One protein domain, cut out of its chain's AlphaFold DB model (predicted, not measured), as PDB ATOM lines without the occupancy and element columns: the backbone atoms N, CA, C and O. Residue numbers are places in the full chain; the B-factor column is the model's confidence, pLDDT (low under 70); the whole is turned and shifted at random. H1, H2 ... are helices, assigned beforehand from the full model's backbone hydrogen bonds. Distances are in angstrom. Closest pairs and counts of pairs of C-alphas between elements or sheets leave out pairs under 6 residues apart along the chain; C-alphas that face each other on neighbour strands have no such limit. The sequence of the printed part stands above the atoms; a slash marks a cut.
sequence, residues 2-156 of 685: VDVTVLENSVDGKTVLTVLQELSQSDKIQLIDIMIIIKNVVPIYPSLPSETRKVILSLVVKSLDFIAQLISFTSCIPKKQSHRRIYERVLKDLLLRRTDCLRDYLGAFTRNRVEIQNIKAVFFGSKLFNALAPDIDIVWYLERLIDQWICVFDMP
ATOM      1  N   VAL A   2     -32.496  21.687  12.373       60.78
ATOM      2  CA  VAL A   2     -31.060  21.989  12.357       60.78
ATOM      3  C   VAL A   2     -30.770  22.875  13.564       60.78
ATOM      4  O   VAL A   2     -31.483  23.854  13.776       60.78
ATOM      5  N   ASP A   3     -29.783  22.514  14.380       65.44
ATOM      6  CA  ASP A   3     -29.418  23.304  15.554       65.44
ATOM      7  C   ASP A   3     -28.500  24.465  15.144       65.44
ATOM      8  O   ASP A   3     -27.278  24.343  15.062       65.44
ATOM      9  N   VAL A   4     -29.117  25.605  14.831       68.06
ATOM     10  CA  VAL A   4     -28.423  26.824  14.382       68.06
ATOM     11  C   VAL A   4     -27.679  27.507  15.545       68.06
ATOM     12  O   VAL A   4     -26.785  28.316  15.302       68.06
ATOM     13  N   THR A   5     -27.966  27.141  16.804       67.12
ATOM     14  CA  THR A   5     -27.324  27.722  18.003       67.12
ATOM     15  C   THR A   5     -25.844  27.352  18.130       67.12
ATOM     16  O   THR A   5     -25.067  28.065  18.762       67.12
ATOM     17  N   VAL A   6     -25.406  26.293  17.440       69.19
ATOM     18  CA  VAL A   6     -23.987  25.910  17.337       69.19
ATOM     19  C   VAL A   6     -23.146  27.046  16.731       69.19
ATOM     20  O   VAL A   6     -21.989  27.229  17.110       69.19
ATOM     21  N   LEU A   7     -23.745  27.872  15.865       70.75
ATOM     22  CA  LEU A   7     -23.098  29.030  15.237       70.75
ATOM     23  C   LEU A   7     -22.920  30.230  16.186       70.75
ATOM     24  O   LEU A   7     -22.332  31.231  15.781       70.75
ATOM     25  N   GLU A   8     -23.427  30.172  17.421       68.56
ATOM     26  CA  GLU A   8     -23.223  31.219  18.436       68.56
ATOM     27  C   GLU A   8     -21.912  31.046  19.219       68.56
ATOM     28  O   GLU A   8     -21.364  32.034  19.703       68.56
ATOM     29  N   ASN A   9     -21.385  29.816  19.317       61.09
ATOM     30  CA  ASN A   9     -20.325  29.471  20.274       61.09
ATOM     31  C   ASN A   9     -18.970  29.094  19.641       61.09
ATOM     32  O   ASN A   9     -17.939  29.276  20.290       61.09
ATOM     33  N   SER A  10     -18.917  28.587  18.402       53.47
ATOM     34  CA  SER A  10     -17.645  28.297  17.715       53.47
ATOM     35  C   SER A  10     -17.753  28.395  16.190       53.47
ATOM     36  O   SER A  10     -18.742  27.995  15.579       53.47
ATOM     37  N   VAL A  11     -16.717  28.961  15.562       58.75
ATOM     38  CA  VAL A  11     -16.735  29.407  14.158       58.75
ATOM     39  C   VAL A  11     -15.658  28.691  13.336       58.75
ATOM     40  O   VAL A  11     -14.819  29.310  12.684       58.75
ATOM     41  N   ASP A  12     -15.655  27.360  13.368       69.38
ATOM     42  CA  ASP A  12     -14.825  26.593  12.438       69.38
ATOM     43  C   ASP A  12     -15.458  26.630  11.038       69.38
ATOM     44  O   ASP A  12     -16.620  26.282  10.835       69.38
ATOM     45  N   GLY A  13     -14.691  27.014  10.011       64.00
ATOM     46  CA  GLY A  13     -15.222  27.162   8.645       64.00
ATOM     47  C   GLY A  13     -15.851  25.885   8.054       64.00
ATOM     48  O   GLY A  13     -16.662  25.970   7.131       64.00
ATOM     49  N   LYS A  14     -15.507  24.703   8.596       71.56
ATOM     50  CA  LYS A  14     -16.084  23.401   8.213       71.56
ATOM     51  C   LYS A  14     -17.441  23.132   8.871       71.56
ATOM     52  O   LYS A  14     -18.326  22.637   8.181       71.56
ATOM     53  N   THR A  15     -17.624  23.481  10.147       74.31
ATOM     54  CA  THR A  15     -18.917  23.332  10.844       74.31
ATOM     55  C   THR A  15     -19.942  24.337  10.325       74.31
ATOM     56  O   THR A  15     -21.109  23.996  10.149       74.31
ATOM     57  N   VAL A  16     -19.499  25.545   9.959       76.62
ATOM     58  CA  VAL A  16     -20.342  26.536   9.270       76.62
ATOM     59  C   VAL A  16     -20.878  25.977   7.945       76.62
ATOM     60  O   VAL A  16     -22.059  26.126   7.646       76.62
ATOM     61  N   LEU A  17     -20.042  25.299   7.150       76.88
ATOM     62  CA  LEU A  17     -20.468  24.728   5.869       76.88
ATOM     63  C   LEU A  17     -21.515  23.617   6.035       76.88
ATOM     64  O   LEU A  17     -22.508  23.628   5.310       76.88
ATOM     65  N   THR A  18     -21.319  22.685   6.973       78.31
ATOM     66  CA  THR A  18     -22.254  21.567   7.189       78.31
ATOM     67  C   THR A  18     -23.623  22.059   7.652       78.31
ATOM     68  O   THR A  18     -24.635  21.680   7.069       78.31
ATOM     69  N   VAL A  19     -23.662  22.995   8.610       79.12
ATOM     70  CA  VAL A  19     -24.920  23.571   9.117       79.12
ATOM     71  C   VAL A  19     -25.664  24.339   8.018       79.12
ATOM     72  O   VAL A  19     -26.874  24.193   7.860       79.12
ATOM     73  N   LEU A  20     -24.957  25.125   7.199       79.50
ATOM     74  CA  LEU A  20     -25.581  25.864   6.095       79.50
ATOM     75  C   LEU A  20     -26.098  24.946   4.975       79.50
ATOM     76  O   LEU A  20     -27.105  25.266   4.343       79.50
ATOM     77  N   GLN A  21     -25.435  23.814   4.717       80.75
ATOM     78  CA  GLN A  21     -25.899  22.824   3.741       80.75
ATOM     79  C   GLN A  21     -27.177  22.119   4.210       80.75
ATOM     80  O   GLN A  21     -28.112  21.984   3.421       80.75
ATOM     81  N   GLU A  22     -27.257  21.749   5.489       79.00
ATOM     82  CA  GLU A  22     -28.466  21.177   6.096       79.00
ATOM     83  C   GLU A  22     -29.635  22.180   6.100       79.00
ATOM     84  O   GLU A  22     -30.775  21.828   5.786       79.00
ATOM     85  N   LEU A  23     -29.355  23.463   6.357       77.12
ATOM     86  CA  LEU A  23     -30.354  24.533   6.244       77.12
ATOM     87  C   LEU A  23     -30.815  24.762   4.801       77.12
ATOM     88  O   LEU A  23     -31.991  25.022   4.572       77.12
ATOM     89  N   SER A  24     -29.928  24.622   3.812       73.25
ATOM     90  CA  SER A  24     -30.285  24.771   2.394       73.25
ATOM     91  C   SER A  24     -31.200  23.653   1.883       73.25
ATOM     92  O   SER A  24     -31.889  23.848   0.875       73.25
ATOM     93  N   GLN A  25     -31.209  22.498   2.550       76.56
ATOM     94  CA  GLN A  25     -32.122  21.385   2.270       76.56
ATOM     95  C   GLN A  25     -33.491  21.554   2.946       76.56
ATOM     96  O   GLN A  25     -34.427  20.839   2.604       76.56
ATOM     97  N   SER A  26     -33.626  22.498   3.881       74.94
ATOM     98  CA  SER A  26     -34.888  22.789   4.562       74.94
ATOM     99  C   SER A  26     -35.729  23.798   3.764       74.94
ATOM    100  O   SER A  26     -35.211  24.806   3.286       74.94
ATOM    101  N   ASP A  27     -37.041  23.560   3.649       64.44
ATOM    102  CA  ASP A  27     -37.949  24.379   2.821       64.44
ATOM    103  C   ASP A  27     -38.256  25.774   3.395       64.44
ATOM    104  O   ASP A  27     -38.661  26.673   2.657       64.44
ATOM    105  N   LYS A  28     -38.102  25.982   4.711       68.31
ATOM    106  CA  LYS A  28     -38.385  27.269   5.372       68.31
ATOM    107  C   LYS A  28     -37.325  27.599   6.414       68.31
ATOM    108  O   LYS A  28     -37.127  26.839   7.357       68.31
ATOM    109  N   ILE A  29     -36.703  28.764   6.257       77.00
ATOM    110  CA  ILE A  29     -35.733  29.324   7.203       77.00
ATOM    111  C   ILE A  29     -36.494  30.253   8.153       77.00
ATOM    112  O   ILE A  29     -37.216  31.136   7.686       77.00
ATOM    113  N   GLN A  30     -36.368  30.064   9.471       82.12
ATOM    114  CA  GLN A  30     -37.035  30.943  10.430       82.12
ATOM    115  C   GLN A  30     -36.280  32.266  10.587       82.12
ATOM    116  O   GLN A  30     -35.067  32.345  10.403       82.12
ATOM    117  N   LEU A  31     -36.992  33.324  10.991       83.69
ATOM    118  CA  LEU A  31     -36.400  34.648  11.215       83.69
ATOM    119  C   LEU A  31     -35.267  34.622  12.257       83.69
ATOM    120  O   LEU A  31     -34.292  35.360  12.124       83.69
ATOM    121  N   ILE A  32     -35.387  33.768  13.278       83.69
ATOM    122  CA  ILE A  32     -34.376  33.602  14.329       83.69
ATOM    123  C   ILE A  32     -33.078  33.057  13.722       83.69
ATOM    124  O   ILE A  32     -32.017  33.647  13.923       83.69
ATOM    125  N   ASP A  33     -33.178  32.019  12.890       83.94
ATOM    126  CA  ASP A  33     -32.033  31.412  12.203       83.94
ATOM    127  C   ASP A  33     -31.332  32.424  11.284       83.94
ATOM    128  O   ASP A  33     -30.108  32.537  11.283       83.94
ATOM    129  N   ILE A  34     -32.111  33.234  10.554       85.88
ATOM    130  CA  ILE A  34     -31.597  34.315   9.698       85.88
ATOM    131  C   ILE A  34     -30.781  35.321  10.523       85.88
ATOM    132  O   ILE A  34     -29.694  35.728  10.109       85.88
ATOM    133  N   MET A  35     -31.273  35.719  11.700       86.25
ATOM    134  CA  MET A  35     -30.573  36.666  12.578       86.25
ATOM    135  C   MET A  35     -29.266  36.104  13.129       86.25
ATOM    136  O   MET A  35     -28.281  36.842  13.196       86.25
ATOM    137  N   ILE A  36     -29.238  34.820  13.481       84.06
ATOM    138  CA  ILE A  36     -28.020  34.149  13.950       84.06
ATOM    139  C   ILE A  36     -26.971  34.138  12.829       84.06
ATOM    140  O   ILE A  36     -25.821  34.526  13.048       84.06
ATOM    141  N   ILE A  37     -27.373  33.807  11.597       84.81
ATOM    142  CA  ILE A  37     -26.467  33.801  10.438       84.81
ATOM    143  C   ILE A  37     -25.943  35.217  10.140       84.81
ATOM    144  O   ILE A  37     -24.743  35.401   9.923       84.81
ATOM    145  N   ILE A  38     -26.801  36.242  10.176       86.88
ATOM    146  CA  ILE A  38     -26.398  37.638   9.927       86.88
ATOM    147  C   ILE A  38     -25.418  38.152  10.993       86.88
ATOM    148  O   ILE A  38     -24.485  38.890  10.664       86.88
ATOM    149  N   LYS A  39     -25.594  37.771  12.261       85.88
ATOM    150  CA  LYS A  39     -24.723  38.230  13.351       85.88
ATOM    151  C   LYS A  39     -23.394  37.485  13.417       85.88
ATOM    152  O   LYS A  39     -22.383  38.131  13.664       85.88
ATOM    153  N   ASN A  40     -23.384  36.175  13.171       82.81
ATOM    154  CA  ASN A  40     -22.223  35.336  13.487       82.81
ATOM    155  C   ASN A  40     -21.484  34.816  12.245       82.81
ATOM    156  O   ASN A  40     -20.275  34.607  12.293       82.81
ATOM    157  N   VAL A  41     -22.173  34.652  11.108       83.12
ATOM    158  CA  VAL A  41     -21.593  34.073   9.878       83.12
ATOM    159  C   VAL A  41     -21.270  35.133   8.823       83.12
ATOM    160  O   VAL A  41     -20.278  35.019   8.106       83.12
ATOM    161  N   VAL A  42     -22.064  36.200   8.709       84.75
ATOM    162  CA  VAL A  42     -21.768  37.274   7.744       84.75
ATOM    163  C   VAL A  42     -20.464  38.038   8.058       84.75
ATOM    164  O   VAL A  42     -19.730  38.311   7.107       84.75
ATOM    165  N   PRO A  43     -20.076  38.324   9.321       84.94
ATOM    166  CA  PRO A  43     -18.801  38.999   9.609       84.94
ATOM    167  C   PRO A  43     -17.558  38.259   9.103       84.94
ATOM    168  O   PRO A  43     -16.581  38.885   8.704       84.94
ATOM    169  N   ILE A  44     -17.596  36.925   9.091       84.62
ATOM    170  CA  ILE A  44     -16.492  36.069   8.629       84.62
ATOM    171  C   ILE A  44     -16.564  35.759   7.128       84.62
ATOM    172  O   ILE A  44     -15.677  35.091   6.601       84.62
ATOM    173  N   TYR A  45     -17.593  36.238   6.419       85.50
ATOM    174  CA  TYR A  45     -17.822  35.979   4.995       85.50
ATOM    175  C   TYR A  45     -16.581  36.108   4.087       85.50
ATOM    176  O   TYR A  45     -16.373  35.209   3.267       85.50
ATOM    177  N   PRO A  46     -15.727  37.155   4.191       83.62
ATOM    178  CA  PRO A  46     -14.552  37.280   3.324       83.62
ATOM    179  C   PRO A  46     -13.510  36.176   3.547       83.62
ATOM    180  O   PRO A  46     -12.753  35.875   2.628       83.62
ATOM    181  N   SER A  47     -13.492  35.558   4.729       83.88
ATOM    182  CA  SER A  47     -12.575  34.476   5.102       83.88
ATOM    183  C   SER A  47     -13.109  33.086   4.738       83.88
ATOM    184  O   SER A  47     -12.388  32.099   4.878       83.88
ATOM    185  N   LEU A  48     -14.360  32.980   4.272       83.69
ATOM    186  CA  LEU A  48     -14.990  31.700   3.951       83.69
ATOM    187  C   LEU A  48     -14.611  31.174   2.549       83.69
ATOM    188  O   LEU A  48     -14.507  31.950   1.586       83.69
ATOM    189  N   PRO A  49     -14.499  29.838   2.381       84.56
ATOM    190  CA  PRO A  49     -14.326  29.199   1.076       84.56
ATOM    191  C   PRO A  49     -15.413  29.598   0.066       84.56
ATOM    192  O   PRO A  49     -16.539  29.939   0.434       84.56
ATOM    193  N   SER A  50     -15.098  29.528  -1.233       82.75
ATOM    194  CA  SER A  50     -16.050  29.851  -2.311       82.75
ATOM    195  C   SER A  50     -17.329  29.016  -2.257       82.75
ATOM    196  O   SER A  50     -18.400  29.545  -2.536       82.75
ATOM    197  N   GLU A  51     -17.231  27.744  -1.866       84.00
ATOM    198  CA  GLU A  51     -18.387  26.849  -1.750       84.00
ATOM    199  C   GLU A  51     -19.331  27.281  -0.624       84.00
ATOM    200  O   GLU A  51     -20.528  27.437  -0.855       84.00
ATOM    201  N   THR A  52     -18.802  27.610   0.558       83.44
ATOM    202  CA  THR A  52     -19.611  28.137   1.669       83.44
ATOM    203  C   THR A  52     -20.289  29.453   1.288       83.44
ATOM    204  O   THR A  52     -21.474  29.644   1.559       83.44
ATOM    205  N   ARG A  53     -19.580  30.345   0.581       86.62
ATOM    206  CA  ARG A  53     -20.156  31.606   0.089       86.62
ATOM    207  C   ARG A  53     -21.309  31.377  -0.891       86.62
ATOM    208  O   ARG A  53     -22.322  32.060  -0.776       86.62
ATOM    209  N   LYS A  54     -21.204  30.410  -1.810       85.56
ATOM    210  CA  LYS A  54     -22.303  30.051  -2.728       85.56
ATOM    211  C   LYS A  54     -23.538  29.558  -1.975       85.56
ATOM    212  O   LYS A  54     -24.646  29.958  -2.326       85.56
ATOM    213  N   VAL A  55     -23.354  28.739  -0.935       85.38
ATOM    214  CA  VAL A  55     -24.467  28.237  -0.112       85.38
ATOM    215  C   VAL A  55     -25.170  29.390   0.607       85.38
ATOM    216  O   VAL A  55     -26.391  29.492   0.520       85.38
ATOM    217  N   ILE A  56     -24.423  30.322   1.213       85.69
ATOM    218  CA  ILE A  56     -25.001  31.528   1.837       85.69
ATOM    219  C   ILE A  56     -25.825  32.322   0.819       85.69
ATOM    220  O   ILE A  56     -26.982  32.636   1.082       85.69
ATOM    221  N   LEU A  57     -25.269  32.601  -0.363       87.44
ATOM    222  CA  LEU A  57     -25.999  33.324  -1.408       87.44
ATOM    223  C   LEU A  57     -27.258  32.563  -1.852       87.44
ATOM    224  O   LEU A  57     -28.298  33.179  -2.058       87.44
ATOM    225  N   SER A  58     -27.210  31.230  -1.939       85.56
ATOM    226  CA  SER A  58     -28.386  30.418  -2.277       85.56
ATOM    227  C   SER A  58     -29.492  30.470  -1.217       85.56
ATOM    228  O   SER A  58     -30.666  30.493  -1.575       85.56
ATOM    229  N   LEU A  59     -29.137  30.556   0.070       85.06
ATOM    230  CA  LEU A  59     -30.096  30.737   1.165       85.06
ATOM    231  C   LEU A  59     -30.771  32.111   1.090       85.06
ATOM    232  O   LEU A  59     -31.981  32.209   1.287       85.06
ATOM    233  N   VAL A  60     -30.005  33.152   0.750       86.19
ATOM    234  CA  VAL A  60     -30.538  34.507   0.547       86.19
ATOM    235  C   VAL A  60     -31.525  34.530  -0.626       86.19
ATOM    236  O   VAL A  60     -32.617  35.066  -0.480       86.19
ATOM    237  N   VAL A  61     -31.199  33.896  -1.760       84.56
ATOM    238  CA  VAL A  61     -32.095  33.817  -2.938       84.56
ATOM    239  C   VAL A  61     -33.412  33.102  -2.626       84.56
ATOM    240  O   VAL A  61     -34.456  33.493  -3.133       84.56
ATOM    241  N   LYS A  62     -33.401  32.089  -1.755       83.19
ATOM    242  CA  LYS A  62     -34.620  31.353  -1.380       83.19
ATOM    243  C   LYS A  62     -35.560  32.135  -0.456       83.19
ATOM    244  O   LYS A  62     -36.738  31.799  -0.385       83.19
ATOM    245  N   SER A  63     -35.069  33.142   0.271       85.81
ATOM    246  CA  SER A  63     -35.846  33.832   1.309       85.81
ATOM    247  C   SER A  63     -35.807  35.354   1.171       85.81
ATOM    248  O   SER A  63     -34.776  35.996   1.378       85.81
ATOM    249  N   LEU A  64     -36.974  35.946   0.889       84.50
ATOM    250  CA  LEU A  64     -37.150  37.401   0.845       84.50
ATOM    251  C   LEU A  64     -36.895  38.046   2.218       84.50
ATOM    252  O   LEU A  64     -36.322  39.134   2.305       84.50
ATOM    253  N   ASP A  65     -37.283  37.366   3.298       86.06
ATOM    254  CA  ASP A  65     -37.048  37.854   4.656       86.06
ATOM    255  C   ASP A  65     -35.552  37.932   4.958       86.06
ATOM    256  O   ASP A  65     -35.102  38.883   5.596       86.06
ATOM    257  N   PHE A  66     -34.754  36.995   4.433       88.44
ATOM    258  CA  PHE A  66     -33.305  37.020   4.606       88.44
ATOM    259  C   PHE A  66     -32.708  38.291   4.001       88.44
ATOM    260  O   PHE A  66     -32.040  39.052   4.707       88.44
ATOM    261  N   ILE A  67     -32.966  38.565   2.718       89.25
ATOM    262  CA  ILE A  67     -32.418  39.758   2.059       89.25
ATOM    263  C   ILE A  67     -32.936  41.049   2.711       89.25
ATOM    264  O   ILE A  67     -32.158  41.977   2.936       89.25
ATOM    265  N   ALA A  68     -34.217  41.108   3.093       88.12
ATOM    266  CA  ALA A  68     -34.803  42.285   3.731       88.12
ATOM    267  C   ALA A  68     -34.165  42.589   5.094       88.12
ATOM    268  O   ALA A  68     -33.873  43.750   5.408       88.12
ATOM    269  N   GLN A  69     -33.913  41.555   5.895       90.38
ATOM    270  CA  GLN A  69     -33.260  41.701   7.187       90.38
ATOM    271  C   GLN A  69     -31.770  42.008   7.057       90.38
ATOM    272  O   GLN A  69     -31.262  42.846   7.797       90.38
ATOM    273  N   LEU A  70     -31.081  41.407   6.083       89.44
ATOM    274  CA  LEU A  70     -29.685  41.722   5.783       89.44
ATOM    275  C   LEU A  70     -29.525  43.196   5.392       89.44
ATOM    276  O   LEU A  70     -28.644  43.876   5.909       89.44
ATOM    277  N   ILE A  71     -30.406  43.722   4.536       89.44
ATOM    278  CA  ILE A  71     -30.421  45.146   4.166       89.44
ATOM    279  C   ILE A  71     -30.689  46.026   5.391       89.44
ATOM    280  O   ILE A  71     -29.965  46.996   5.626       89.44
ATOM    281  N   SER A  72     -31.715  45.687   6.176       88.38
ATOM    282  CA  SER A  72     -32.097  46.448   7.372       88.38
ATOM    283  C   SER A  72     -30.950  46.502   8.382       88.38
ATOM    284  O   SER A  72     -30.594  47.584   8.847       88.38
ATOM    285  N   PHE A  73     -30.299  45.367   8.643       88.62
ATOM    286  CA  PHE A  73     -29.128  45.281   9.510       88.62
ATOM    287  C   PHE A  73     -27.964  46.135   8.993       88.62
ATOM    288  O   PHE A  73     -27.428  46.948   9.743       88.62
ATOM    289  N   THR A  74     -27.631  46.043   7.699       87.00
ATOM    290  CA  THR A  74     -26.587  46.874   7.068       87.00
ATOM    291  C   THR A  74     -26.885  48.367   7.221       87.00
ATOM    292  O   THR A  74     -25.987  49.156   7.515       87.00
ATOM    293  N   SER A  75     -28.152  48.770   7.071       84.62
ATOM    294  CA  SER A  75     -28.571  50.168   7.229       84.62
ATOM    295  C   SER A  75     -28.512  50.688   8.668       84.62
ATOM    296  O   SER A  75     -28.279  51.883   8.857       84.62
ATOM    297  N   CYS A  76     -28.665  49.816   9.670       85.69
ATOM    298  CA  CYS A  76     -28.539  50.175  11.084       85.69
ATOM    299  C   CYS A  76     -27.083  50.451  11.489       85.69
ATOM    300  O   CYS A  76     -26.839  51.167  12.460       85.69
ATOM    301  N   ILE A  77     -26.108  49.902  10.756       83.50
ATOM    302  CA  ILE A  77     -24.684  50.097  11.041       83.50
ATOM    303  C   ILE A  77     -24.227  51.482  10.530       83.50
ATOM    304  O   ILE A  77     -24.438  51.818   9.355       83.50
ATOM    305  N   PRO A  78     -23.560  52.304  11.369       77.12
ATOM    306  CA  PRO A  78     -23.044  53.610  10.961       77.12
ATOM    307  C   PRO A  78     -22.083  53.525   9.766       77.12
ATOM    308  O   PRO A  78     -21.178  52.694   9.742       77.12
ATOM    309  N   LYS A  79     -22.212  54.459   8.812       70.38
ATOM    310  CA  LYS A  79     -21.429  54.505   7.554       70.38
ATOM    311  C   LYS A  79     -19.900  54.512   7.734       70.38
ATOM    312  O   LYS A  79     -19.186  54.139   6.818       70.38
ATOM    313  N   LYS A  80     -19.395  54.947   8.895       66.25
ATOM    314  CA  LYS A  80     -17.951  55.068   9.179       66.25
ATOM    315  C   LYS A  80     -17.294  53.763   9.647       66.25
ATOM    316  O   LYS A  80     -16.075  53.719   9.770       66.25
ATOM    317  N   GLN A  81     -18.069  52.727   9.968       77.00
ATOM    318  CA  GLN A  81     -17.524  51.484  10.517       77.00
ATOM    319  C   GLN A  81     -17.095  50.525   9.403       77.00
ATOM    320  O   GLN A  81     -17.887  50.191   8.525       77.00
ATOM    321  N   SER A  82     -15.863  50.014   9.486       73.88
ATOM    322  CA  SER A  82     -15.302  49.031   8.544       73.88
ATOM    323  C   SER A  82     -16.127  47.743   8.453       73.88
ATOM    324  O   SER A  82     -16.179  47.122   7.395       73.88
ATOM    325  N   HIS A  83     -16.828  47.370   9.528       77.75
ATOM    326  CA  HIS A  83     -17.673  46.175   9.571       77.75
ATOM    327  C   HIS A  83     -18.831  46.247   8.570       77.75
ATOM    328  O   HIS A  83     -19.217  45.222   8.019       77.75
ATOM    329  N   ARG A  84     -19.345  47.447   8.271       84.06
ATOM    330  CA  ARG A  84     -20.431  47.650   7.304       84.06
ATOM    331  C   ARG A  84     -20.055  47.181   5.894       84.06
ATOM    332  O   ARG A  84     -20.866  46.520   5.247       84.06
ATOM    333  N   ARG A  85     -18.801  47.411   5.484       83.38
ATOM    334  CA  ARG A  85     -18.269  46.998   4.171       83.38
ATOM    335  C   ARG A  85     -18.351  45.487   3.952       83.38
ATOM    336  O   ARG A  85     -18.477  45.027   2.823       83.38
ATOM    337  N   ILE A  86     -18.301  44.694   5.026       86.62
ATOM    338  CA  ILE A  86     -18.418  43.231   4.946       86.62
ATOM    339  C   ILE A  86     -19.835  42.831   4.516       86.62
ATOM    340  O   ILE A  86     -19.999  41.993   3.633       86.62
ATOM    341  N   TYR A  87     -20.855  43.470   5.090       88.81
ATOM    342  CA  TYR A  87     -22.254  43.221   4.742       88.81
ATOM    343  C   TYR A  87     -22.598  43.747   3.342       88.81
ATOM    344  O   TYR A  87     -23.266  43.060   2.567       88.81
ATOM    345  N   GLU A  88     -22.081  44.925   2.982       87.12
ATOM    346  CA  GLU A  88     -22.193  45.488   1.629       87.12
ATOM    347  C   GLU A  88     -21.559  44.553   0.590       87.12
ATOM    348  O   GLU A  88     -22.151  44.297  -0.459       87.12
ATOM    349  N   ARG A  89     -20.418  43.932   0.916       87.38
ATOM    350  CA  ARG A  89     -19.773  42.933   0.057       87.38
ATOM    351  C   ARG A  89     -20.653  41.711  -0.196       87.38
ATOM    352  O   ARG A  89     -20.694  41.256  -1.334       87.38
ATOM    353  N   VAL A  90     -21.377  41.202   0.806       89.00
ATOM    354  CA  VAL A  90     -22.318  40.080   0.607       89.00
ATOM    355  C   VAL A  90     -23.441  40.470  -0.349       89.00
ATOM    356  O   VAL A  90     -23.751  39.718  -1.269       89.00
ATOM    357  N   LEU A  91     -24.028  41.655  -0.165       89.69
ATOM    358  CA  LEU A  91     -25.088  42.171  -1.036       89.69
ATOM    359  C   LEU A  91     -24.585  42.420  -2.472       89.69
ATOM    360  O   LEU A  91     -25.301  42.147  -3.435       89.69
ATOM    361  N   LYS A  92     -23.338  42.874  -2.634       87.94
ATOM    362  CA  LYS A  92     -22.693  43.046  -3.943       87.94
ATOM    363  C   LYS A  92     -22.398  41.706  -4.621       87.94
ATOM    364  O   LYS A  92     -22.702  41.545  -5.800       87.94
ATOM    365  N   ASP A  93     -21.854  40.734  -3.883       87.50
ATOM    366  CA  ASP A  93     -21.616  39.372  -4.380       87.50
ATOM    367  C   ASP A  93     -22.936  38.674  -4.764       87.50
ATOM    368  O   ASP A  93     -22.953  37.918  -5.736       87.50
ATOM    369  N   LEU A  94     -24.043  38.955  -4.062       88.88
ATOM    370  CA  LEU A  94     -25.382  38.475  -4.420       88.88
ATOM    371  C   LEU A  94     -25.794  38.968  -5.812       88.88
ATOM    372  O   LEU A  94     -26.081  38.148  -6.679       88.88
ATOM    373  N   LEU A  95     -25.753  40.282  -6.051       85.94
ATOM    374  CA  LEU A  95     -26.134  40.868  -7.343       85.94
ATOM    375  C   LEU A  95     -25.193  40.468  -8.489       85.94
ATOM    376  O   LEU A  95     -25.633  40.367  -9.629       85.94
ATOM    377  N   LEU A  96     -23.907  40.237  -8.204       85.50
ATOM    378  CA  LEU A  96     -22.915  39.843  -9.212       85.50
ATOM    379  C   LEU A  96     -22.996  38.371  -9.612       85.50
ATOM    380  O   LEU A  96     -22.756  38.040 -10.769       85.50
ATOM    381  N   ARG A  97     -23.246  37.476  -8.652       85.94
ATOM    382  CA  ARG A  97     -23.145  36.024  -8.867       85.94
ATOM    383  C   ARG A  97     -24.496  35.352  -9.090       85.94
ATOM    384  O   ARG A  97     -24.510  34.206  -9.529       85.94
ATOM    385  N   ARG A  98     -25.607  36.009  -8.737       84.69
ATOM    386  CA  ARG A  98     -26.965  35.449  -8.793       84.69
ATOM    387  C   ARG A  98     -27.923  36.408  -9.494       84.69
ATOM    388  O   ARG A  98     -28.422  37.349  -8.882       84.69
ATOM    389  N   THR A  99     -28.207  36.146 -10.769       84.75
ATOM    390  CA  THR A  99     -29.165  36.903 -11.603       84.75
ATOM    391  C   THR A  99     -30.612  36.414 -11.471       84.75
ATOM    392  O   THR A  99     -31.525  36.972 -12.060       84.75
ATOM    393  N   ASP A 100     -30.841  35.369 -10.681       86.00
ATOM    394  CA  ASP A 100     -32.113  34.667 -10.524       86.00
ATOM    395  C   ASP A 100     -32.940  35.116  -9.308       86.00
ATOM    396  O   ASP A 100     -34.077  34.678  -9.144       86.00
ATOM    397  N   CYS A 101     -32.404  36.021  -8.481       86.00
ATOM    398  CA  CYS A 101     -33.033  36.470  -7.237       86.00
ATOM    399  C   CYS A 101     -34.475  36.943  -7.462       86.00
ATOM    400  O   CYS A 101     -35.404  36.482  -6.802       86.00
ATOM    401  N   LEU A 102     -34.672  37.863  -8.411       87.19
ATOM    402  CA  LEU A 102     -35.984  38.454  -8.666       87.19
ATOM    403  C   LEU A 102     -36.984  37.421  -9.198       87.19
ATOM    404  O   LEU A 102     -38.138  37.418  -8.775       87.19
ATOM    405  N   ARG A 103     -36.541  36.536 -10.099       86.62
ATOM    406  CA  ARG A 103     -37.370  35.473 -10.678       86.62
ATOM    407  C   ARG A 103     -37.885  34.531  -9.597       86.62
ATOM    408  O   ARG A 103     -39.082  34.263  -9.545       86.62
ATOM    409  N   ASP A 104     -37.001  34.077  -8.719       85.38
ATOM    410  CA  ASP A 104     -37.348  33.106  -7.686       85.38
ATOM    411  C   ASP A 104     -38.277  33.736  -6.628       85.38
ATOM    412  O   ASP A 104     -39.257  33.110  -6.218       85.38
ATOM    413  N   TYR A 105     -38.075  35.012  -6.266       86.44
ATOM    414  CA  TYR A 105     -39.008  35.739  -5.394       86.44
ATOM    415  C   TYR A 105     -40.379  35.955  -6.039       86.44
ATOM    416  O   TYR A 105     -41.404  35.780  -5.379       86.44
ATOM    417  N   LEU A 106     -40.419  36.316  -7.324       82.56
ATOM    418  CA  LEU A 106     -41.672  36.487  -8.056       82.56
ATOM    419  C   LEU A 106     -42.410  35.157  -8.248       82.56
ATOM    420  O   LEU A 106     -43.634  35.155  -8.204       82.56
ATOM    421  N   GLY A 107     -41.696  34.042  -8.419       77.06
ATOM    422  CA  GLY A 107     -42.284  32.705  -8.509       77.06
ATOM    423  C   GLY A 107     -42.834  32.191  -7.174       77.06
ATOM    424  O   GLY A 107     -43.901  31.577  -7.145       77.06
ATOM    425  N   ALA A 108     -42.144  32.469  -6.062       74.88
ATOM    426  CA  ALA A 108     -42.536  32.010  -4.729       74.88
ATOM    427  C   ALA A 108     -43.668  32.843  -4.094       74.88
ATOM    428  O   ALA A 108     -44.536  32.290  -3.417       74.88
ATOM    429  N   PHE A 109     -43.686  34.162  -4.316       63.38
ATOM    430  CA  PHE A 109     -44.517  35.108  -3.559       63.38
ATOM    431  C   PHE A 109     -45.484  35.870  -4.469       63.38
ATOM    432  O   PHE A 109     -45.320  37.049  -4.781       63.38
ATOM    433  N   THR A 110     -46.528  35.172  -4.912       58.47
ATOM    434  CA  THR A 110     -47.430  35.657  -5.967       58.47
ATOM    435  C   THR A 110     -48.761  36.232  -5.477       58.47
ATOM    436  O   THR A 110     -49.453  36.902  -6.244       58.47
ATOM    437  N   ARG A 111     -49.157  35.995  -4.216       60.72
ATOM    438  CA  ARG A 111     -50.527  36.294  -3.738       60.72
ATOM    439  C   ARG A 111     -50.622  37.226  -2.529       60.72
ATOM    440  O   ARG A 111     -51.687  37.795  -2.298       60.72
ATOM    441  N   ASN A 112     -49.547  37.416  -1.766       73.19
ATOM    442  CA  ASN A 112     -49.572  38.270  -0.580       73.19
ATOM    443  C   ASN A 112     -49.197  39.718  -0.934       73.19
ATOM    444  O   ASN A 112     -48.071  40.019  -1.333       73.19
ATOM    445  N   ARG A 113     -50.141  40.650  -0.753       77.25
ATOM    446  CA  ARG A 113     -49.957  42.078  -1.072       77.25
ATOM    447  C   ARG A 113     -48.782  42.712  -0.320       77.25
ATOM    448  O   ARG A 113     -48.138  43.611  -0.857       77.25
ATOM    449  N   VAL A 114     -48.512  42.265   0.907       80.06
ATOM    450  CA  VAL A 114     -47.421  42.798   1.739       80.06
ATOM    451  C   VAL A 114     -46.061  42.409   1.161       80.06
ATOM    452  O   VAL A 114     -45.177  43.252   1.036       80.06
ATOM    453  N   GLU A 115     -45.913  41.161   0.723       76.56
ATOM    454  CA  GLU A 115     -44.678  40.659   0.112       76.56
ATOM    455  C   GLU A 115     -44.397  41.346  -1.227       76.56
ATOM    456  O   GLU A 115     -43.274  41.774  -1.469       76.56
ATOM    457  N   ILE A 116     -45.432  41.576  -2.043       76.38
ATOM    458  CA  ILE A 116     -45.343  42.356  -3.290       76.38
ATOM    459  C   ILE A 116     -44.788  43.763  -3.022       76.38
ATOM    460  O   ILE A 116     -43.888  44.242  -3.717       76.38
ATOM    461  N   GLN A 117     -45.287  44.440  -1.983       83.56
ATOM    462  CA  GLN A 117     -44.773  45.753  -1.589       83.56
ATOM    463  C   GLN A 117     -43.345  45.680  -1.039       83.56
ATOM    464  O   GLN A 117     -42.559  46.594  -1.290       83.56
ATOM    465  N   ASN A 118     -42.987  44.599  -0.346       85.00
ATOM    466  CA  ASN A 118     -41.633  44.387   0.154       85.00
ATOM    467  C   ASN A 118     -40.635  44.156  -0.985       85.00
ATOM    468  O   ASN A 118     -39.614  44.841  -1.010       85.00
ATOM    469  N   ILE A 119     -40.946  43.300  -1.966       86.81
ATOM    470  CA  ILE A 119     -40.128  43.106  -3.178       86.81
ATOM    471  C   ILE A 119     -39.948  44.445  -3.890       86.81
ATOM    472  O   ILE A 119     -38.822  44.852  -4.191       86.81
ATOM    473  N   LYS A 120     -41.057  45.176  -4.079       87.38
ATOM    474  CA  LYS A 120     -41.032  46.509  -4.680       87.38
ATOM    475  C   LYS A 120     -40.100  47.442  -3.918       87.38
ATOM    476  O   LYS A 120     -39.274  48.089  -4.542       87.38
ATOM    477  N   ALA A 121     -40.200  47.507  -2.593       87.19
ATOM    478  CA  ALA A 121     -39.384  48.391  -1.769       87.19
ATOM    479  C   ALA A 121     -37.896  48.001  -1.757       87.19
ATOM    480  O   ALA A 121     -37.040  48.886  -1.764       87.19
ATOM    481  N   VAL A 122     -37.593  46.699  -1.740       88.25
ATOM    482  CA  VAL A 122     -36.228  46.158  -1.721       88.25
ATOM    483  C   VAL A 122     -35.502  46.481  -3.025       88.25
ATOM    484  O   VAL A 122     -34.491  47.181  -2.982       88.25
ATOM    485  N   PHE A 123     -36.041  46.041  -4.166       86.88
ATOM    486  CA  PHE A 123     -35.368  46.153  -5.463       86.88
ATOM    487  C   PHE A 123     -35.605  47.502  -6.153       86.88
ATOM    488  O   PHE A 123     -34.662  48.109  -6.659       86.88
ATOM    489  N   PHE A 124     -36.842  48.005  -6.142       86.00
ATOM    490  CA  PHE A 124     -37.250  49.173  -6.938       86.00
ATOM    491  C   PHE A 124     -37.555  50.426  -6.098       86.00
ATOM    492  O   PHE A 124     -37.640  51.526  -6.624       86.00
ATOM    493  N   GLY A 125     -37.698  50.294  -4.777       79.12
ATOM    494  CA  GLY A 125     -37.860  51.398  -3.824       79.12
ATOM    495  C   GLY A 125     -36.531  51.911  -3.274       79.12
ATOM    496  O   GLY A 125     -36.513  52.611  -2.266       79.12
ATOM    497  N   SER A 126     -35.422  51.537  -3.917       74.94
ATOM    498  CA  SER A 126     -34.057  51.929  -3.565       74.94
ATOM    499  C   SER A 126     -33.561  51.470  -2.188       74.94
ATOM    500  O   SER A 126     -32.519  51.948  -1.764       74.94
ATOM    501  N   LYS A 127     -34.216  50.549  -1.461       87.25
ATOM    502  CA  LYS A 127     -33.668  50.077  -0.168       87.25
ATOM    503  C   LYS A 127     -32.347  49.325  -0.340       87.25
ATOM    504  O   LYS A 127     -31.393  49.615   0.376       87.25
ATOM    505  N   LEU A 128     -32.285  48.396  -1.299       88.19
ATOM    506  CA  LEU A 128     -31.055  47.671  -1.626       88.19
ATOM    507  C   LEU A 128     -29.989  48.619  -2.188       88.19
ATOM    508  O   LEU A 128     -28.851  48.597  -1.730       88.19
ATOM    509  N   PHE A 129     -30.384  49.511  -3.100       88.31
ATOM    510  CA  PHE A 129     -29.496  50.543  -3.632       88.31
ATOM    511  C   PHE A 129     -28.932  51.443  -2.525       88.31
ATOM    512  O   PHE A 129     -27.728  51.593  -2.432       88.31
ATOM    513  N   ASN A 130     -29.753  51.975  -1.619       87.38
ATOM    514  CA  ASN A 130     -29.309  52.861  -0.534       87.38
ATOM    515  C   ASN A 130     -28.378  52.167   0.471       87.38
ATOM    516  O   ASN A 130     -27.551  52.831   1.101       87.38
ATOM    517  N   ALA A 131     -28.513  50.849   0.643       84.88
ATOM    518  CA  ALA A 131     -27.570  50.067   1.432       84.88
ATOM    519  C   ALA A 131     -26.199  49.968   0.743       84.88
ATOM    520  O   ALA A 131     -25.193  49.988   1.441       84.88
ATOM    521  N   LEU A 132     -26.174  49.928  -0.594       84.50
ATOM    522  CA  LEU A 132     -24.985  49.774  -1.441       84.50
ATOM    523  C   LEU A 132     -24.435  51.087  -2.031       84.50
ATOM    524  O   LEU A 132     -23.338  51.096  -2.580       84.50
ATOM    525  N   ALA A 133     -25.165  52.191  -1.883       79.31
ATOM    526  CA  ALA A 133     -24.852  53.500  -2.443       79.31
ATOM    527  C   ALA A 133     -23.450  54.056  -2.119       79.31
ATOM    528  O   ALA A 133     -22.965  54.829  -2.939       79.31
ATOM    529  N   PRO A 134     -22.779  53.747  -0.982       77.94
ATOM    530  CA  PRO A 134     -21.400  54.210  -0.801       77.94
ATOM    531  C   PRO A 134     -20.398  53.573  -1.779       77.94
ATOM    532  O   PRO A 134     -19.402  54.214  -2.088       77.94
ATOM    533  N   ASP A 135     -20.670  52.366  -2.286       75.75
ATOM    534  CA  ASP A 135     -19.716  51.565  -3.070       75.75
ATOM    535  C   ASP A 135     -20.145  51.348  -4.537       75.75
ATOM    536  O   ASP A 135     -19.411  50.718  -5.312       75.75
ATOM    537  N   ILE A 136     -21.368  51.754  -4.909       82.19
ATOM    538  CA  ILE A 136     -22.015  51.372  -6.172       82.19
ATOM    539  C   ILE A 136     -22.803  52.534  -6.786       82.19
ATOM    540  O   ILE A 136     -23.630  53.163  -6.124       82.19
ATOM    541  N   ASP A 137     -22.620  52.727  -8.093       83.56
ATOM    542  CA  ASP A 137     -23.358  53.699  -8.897       83.56
ATOM    543  C   ASP A 137     -24.748  53.199  -9.313       83.56
ATOM    544  O   ASP A 137     -24.989  52.006  -9.511       83.56
ATOM    545  N   ILE A 138     -25.671  54.136  -9.538       83.75
ATOM    546  CA  ILE A 138     -27.034  53.813  -9.985       83.75
ATOM    547  C   ILE A 138     -27.056  53.095 -11.342       83.75
ATOM    548  O   ILE A 138     -27.907  52.238 -11.551       83.75
ATOM    549  N   VAL A 139     -26.112  53.399 -12.241       83.38
ATOM    550  CA  VAL A 139     -25.999  52.747 -13.558       83.38
ATOM    551  C   VAL A 139     -25.668  51.272 -13.386       83.38
ATOM    552  O   VAL A 139     -26.411  50.425 -13.867       83.38
ATOM    553  N   TRP A 140     -24.631  50.966 -12.600       87.12
ATOM    554  CA  TRP A 140     -24.259  49.588 -12.281       87.12
ATOM    555  C   TRP A 140     -25.427  48.831 -11.646       87.12
ATOM    556  O   TRP A 140     -25.696  47.677 -11.972       87.12
ATOM    557  N   TYR A 141     -26.166  49.484 -10.743       88.75
ATOM    558  CA  TYR A 141     -27.338  48.873 -10.123       88.75
ATOM    559  C   TYR A 141     -28.453  48.596 -11.140       88.75
ATOM    560  O   TYR A 141     -29.059  47.527 -11.097       88.75
ATOM    561  N   LEU A 142     -28.708  49.517 -12.073       87.31
ATOM    562  CA  LEU A 142     -29.676  49.328 -13.153       87.31
ATOM    563  C   LEU A 142     -29.263  48.203 -14.110       87.31
ATOM    564  O   LEU A 142     -30.114  47.381 -14.427       87.31
ATOM    565  N   GLU A 143     -27.990  48.109 -14.500       86.56
ATOM    566  CA  GLU A 143     -27.458  47.003 -15.315       86.56
ATOM    567  C   GLU A 143     -27.690  45.653 -14.625       86.56
ATOM    568  O   GLU A 143     -28.237  44.723 -15.212       86.56
ATOM    569  N   ARG A 144     -27.370  45.552 -13.328       88.69
ATOM    570  CA  ARG A 144     -27.658  44.333 -12.556       88.69
ATOM    571  C   ARG A 144     -29.149  44.052 -12.439       88.69
ATOM    572  O   ARG A 144     -29.535  42.890 -12.462       88.69
ATOM    573  N   LEU A 145     -30.001  45.069 -12.320       88.50
ATOM    574  CA  LEU A 145     -31.448  44.858 -12.351       88.50
ATOM    575  C   LEU A 145     -31.936  44.392 -13.728       88.50
ATOM    576  O   LEU A 145     -32.873  43.600 -13.775       88.50
ATOM    577  N   ILE A 146     -31.330  44.847 -14.826       87.56
ATOM    578  CA  ILE A 146     -31.645  44.370 -16.181       87.56
ATOM    579  C   ILE A 146     -31.347  42.883 -16.291       87.56
ATOM    580  O   ILE A 146     -32.232  42.135 -16.698       87.56
ATOM    581  N   ASP A 147     -30.182  42.432 -15.825       87.62
ATOM    582  CA  ASP A 147     -29.835  41.007 -15.812       87.62
ATOM    583  C   ASP A 147     -30.869  40.171 -15.035       87.62
ATOM    584  O   ASP A 147     -31.251  39.079 -15.458       87.62
ATOM    585  N   GLN A 148     -31.384  40.707 -13.921       89.75
ATOM    586  CA  GLN A 148     -32.462  40.065 -13.157       89.75
ATOM    587  C   GLN A 148     -33.769  39.999 -13.954       89.75
ATOM    588  O   GLN A 148     -34.475  38.991 -13.914       89.75
ATOM    589  N   TRP A 149     -34.110  41.068 -14.676       88.56
ATOM    590  CA  TRP A 149     -35.309  41.117 -15.508       88.56
ATOM    591  C   TRP A 149     -35.220  40.224 -16.741       88.56
ATOM    592  O   TRP A 149     -36.241  39.661 -17.124       88.56
ATOM    593  N   ILE A 150     -34.031  40.033 -17.314       87.88
ATOM    594  CA  ILE A 150     -33.806  39.066 -18.392       87.88
ATOM    595  C   ILE A 150     -34.175  37.662 -17.895       87.88
ATOM    596  O   ILE A 150     -35.021  37.008 -18.497       87.88
ATOM    597  N   CYS A 151     -33.674  37.250 -16.725       86.75
ATOM    598  CA  CYS A 151     -34.053  35.966 -16.124       86.75
ATOM    599  C   CYS A 151     -35.550  35.870 -15.775       86.75
ATOM    600  O   CYS A 151     -36.119  34.778 -15.769       86.75
ATOM    601  N   VAL A 152     -36.207  36.991 -15.461       86.94
ATOM    602  CA  VAL A 152     -37.665  37.039 -15.272       86.94
ATOM    603  C   VAL A 152     -38.389  36.846 -16.601       86.94
ATOM    604  O   VAL A 152     -39.371  36.113 -16.634       86.94
ATOM    605  N   PHE A 153     -37.920  37.467 -17.684       87.12
ATOM    606  CA  PHE A 153     -38.521  37.390 -19.019       87.12
ATOM    607  C   PHE A 153     -38.436  35.986 -19.627       87.12
ATOM    608  O   PHE A 153     -39.270  35.663 -20.468       87.12
ATOM    609  N   ASP A 154     -37.521  35.137 -19.151       86.06
ATOM    610  CA  ASP A 154     -37.464  33.707 -19.487       86.06
ATOM    611  C   ASP A 154     -38.634  32.885 -18.898       86.06
ATOM    612  O   ASP A 154     -38.822  31.719 -19.253       86.06
ATOM    613  N   MET A 155     -39.436  33.451 -17.986       84.12
ATOM    614  CA  MET A 155     -40.631  32.785 -17.457       84.12
ATOM    615  C   MET A 155     -41.749  32.674 -18.509       84.12
ATOM    616  O   MET A 155     -41.875  33.529 -19.387       84.12
ATOM    617  N   PRO A 156     -42.627  31.655 -18.412       83.75
ATOM    618  CA  PRO A 156     -43.719  31.471 -19.365       83.75
ATOM    619  C   PRO A 156     -44.676  32.672 -19.389       83.75
ATOM    620  O   PRO A 156     -44.993  33.254 -18.352       83.75
TER     621      PRO A 156
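AT A GLANCE: This is residues 2 to 156 of the 685 residues of the protein "Telomere_reg-2 domain-containing protein" of Zygotorulaspora mrakii (UniProt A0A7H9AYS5). Ten mostly short helices build up in steps along the longest axis, with H1 and H2 at one end, H3 and H4 next, the helical hairpin H5 and H6 after them, and H10 at the other end beyond H7, H8 and H9. H5 is the hub, touching five other helices, and most helices that touch are crossed. The printed part has 155 residues with ten named helices, H1 to H10 in chain order, and no named strand; the class is all helix. It is compact, with a radius of gyration of the C-alphas of 15.3 A, and spans 41 by 37 by 27 A.

HOW THE PARTS SIT: Start at H1, residues 4 to 8, which touches H3, residues 31 to 41; their closest C-alphas, Val 4 and Asp 33, are 6.2 A apart. H2, residues 13 to 24, touches H4, residues 50 to 62, at a shallow tilt of 28 degrees, the same way; look at C-alphas 17 and 52, the closest, 5.5 A apart. H5, residues 64 to 76, touches H3 with residues 65 to 70 alone, at a steep tilt of 53 degrees, the closest C-alphas being Ile 34 and Phe 66, 6.0 A. H4 and H5 touch only at the corner, with C-alphas 60 and 66 closest at 5.5 A. H6, residues 82 to 97, forms a hairpin with H5 at a shallow tilt of 32 degrees; C-alphas 74 and 87 are closest, 6.1 A. H7, residues 101 to 108, touches H4 through Val 61 and Cys 101, whose C-alphas are closest at 5.1 A. H8, residues 113 to 124, only just touches H5, with 3 pairs of C-alphas within 8 A, the closest being Ala 68 and Val 122, 6.8 A. H9, residues 127 to 132, touches H5 at a steep tilt of 54 degrees, with C-alphas 75 and 131 closest at 5.9 A. H10, residues 138 to 153, touches H7 with residues 148 to 152 alone; C-alphas 103 and 152 are closest, 4.9 A. H5 and H10 are apart. Each O i to N i+4 pair is within hydrogen-bond range in H2, H3, H4, H5, H7, H8, H9 and H10; H6 has 10 of 12, and H1 has 0 of 1 but 2 of 2 O i to N i+3 pairs.

IN THESE COORDINATES: Find C-alpha 4 at (-28.423, 26.824, 14.382), where H1 begins. H4 runs 18.7 A and H5 18.5 A from first to last C-alpha. From C-alpha 82 at (-15.302, 49.031, 8.544), H6 runs 23.1 A. H10 runs 22.0 A and ends at C-alpha 153, (-38.521, 37.390, -19.019).

THE WHOLE: The two C-alphas farthest apart, Asn 9 and Pro 156, are 46.1 A apart. The printed part has no cut and no long link. Confidence is under 70 at residues 2 to 6, 8 to 13, 27 to 28, 80 and 109 to 111 of this predicted model.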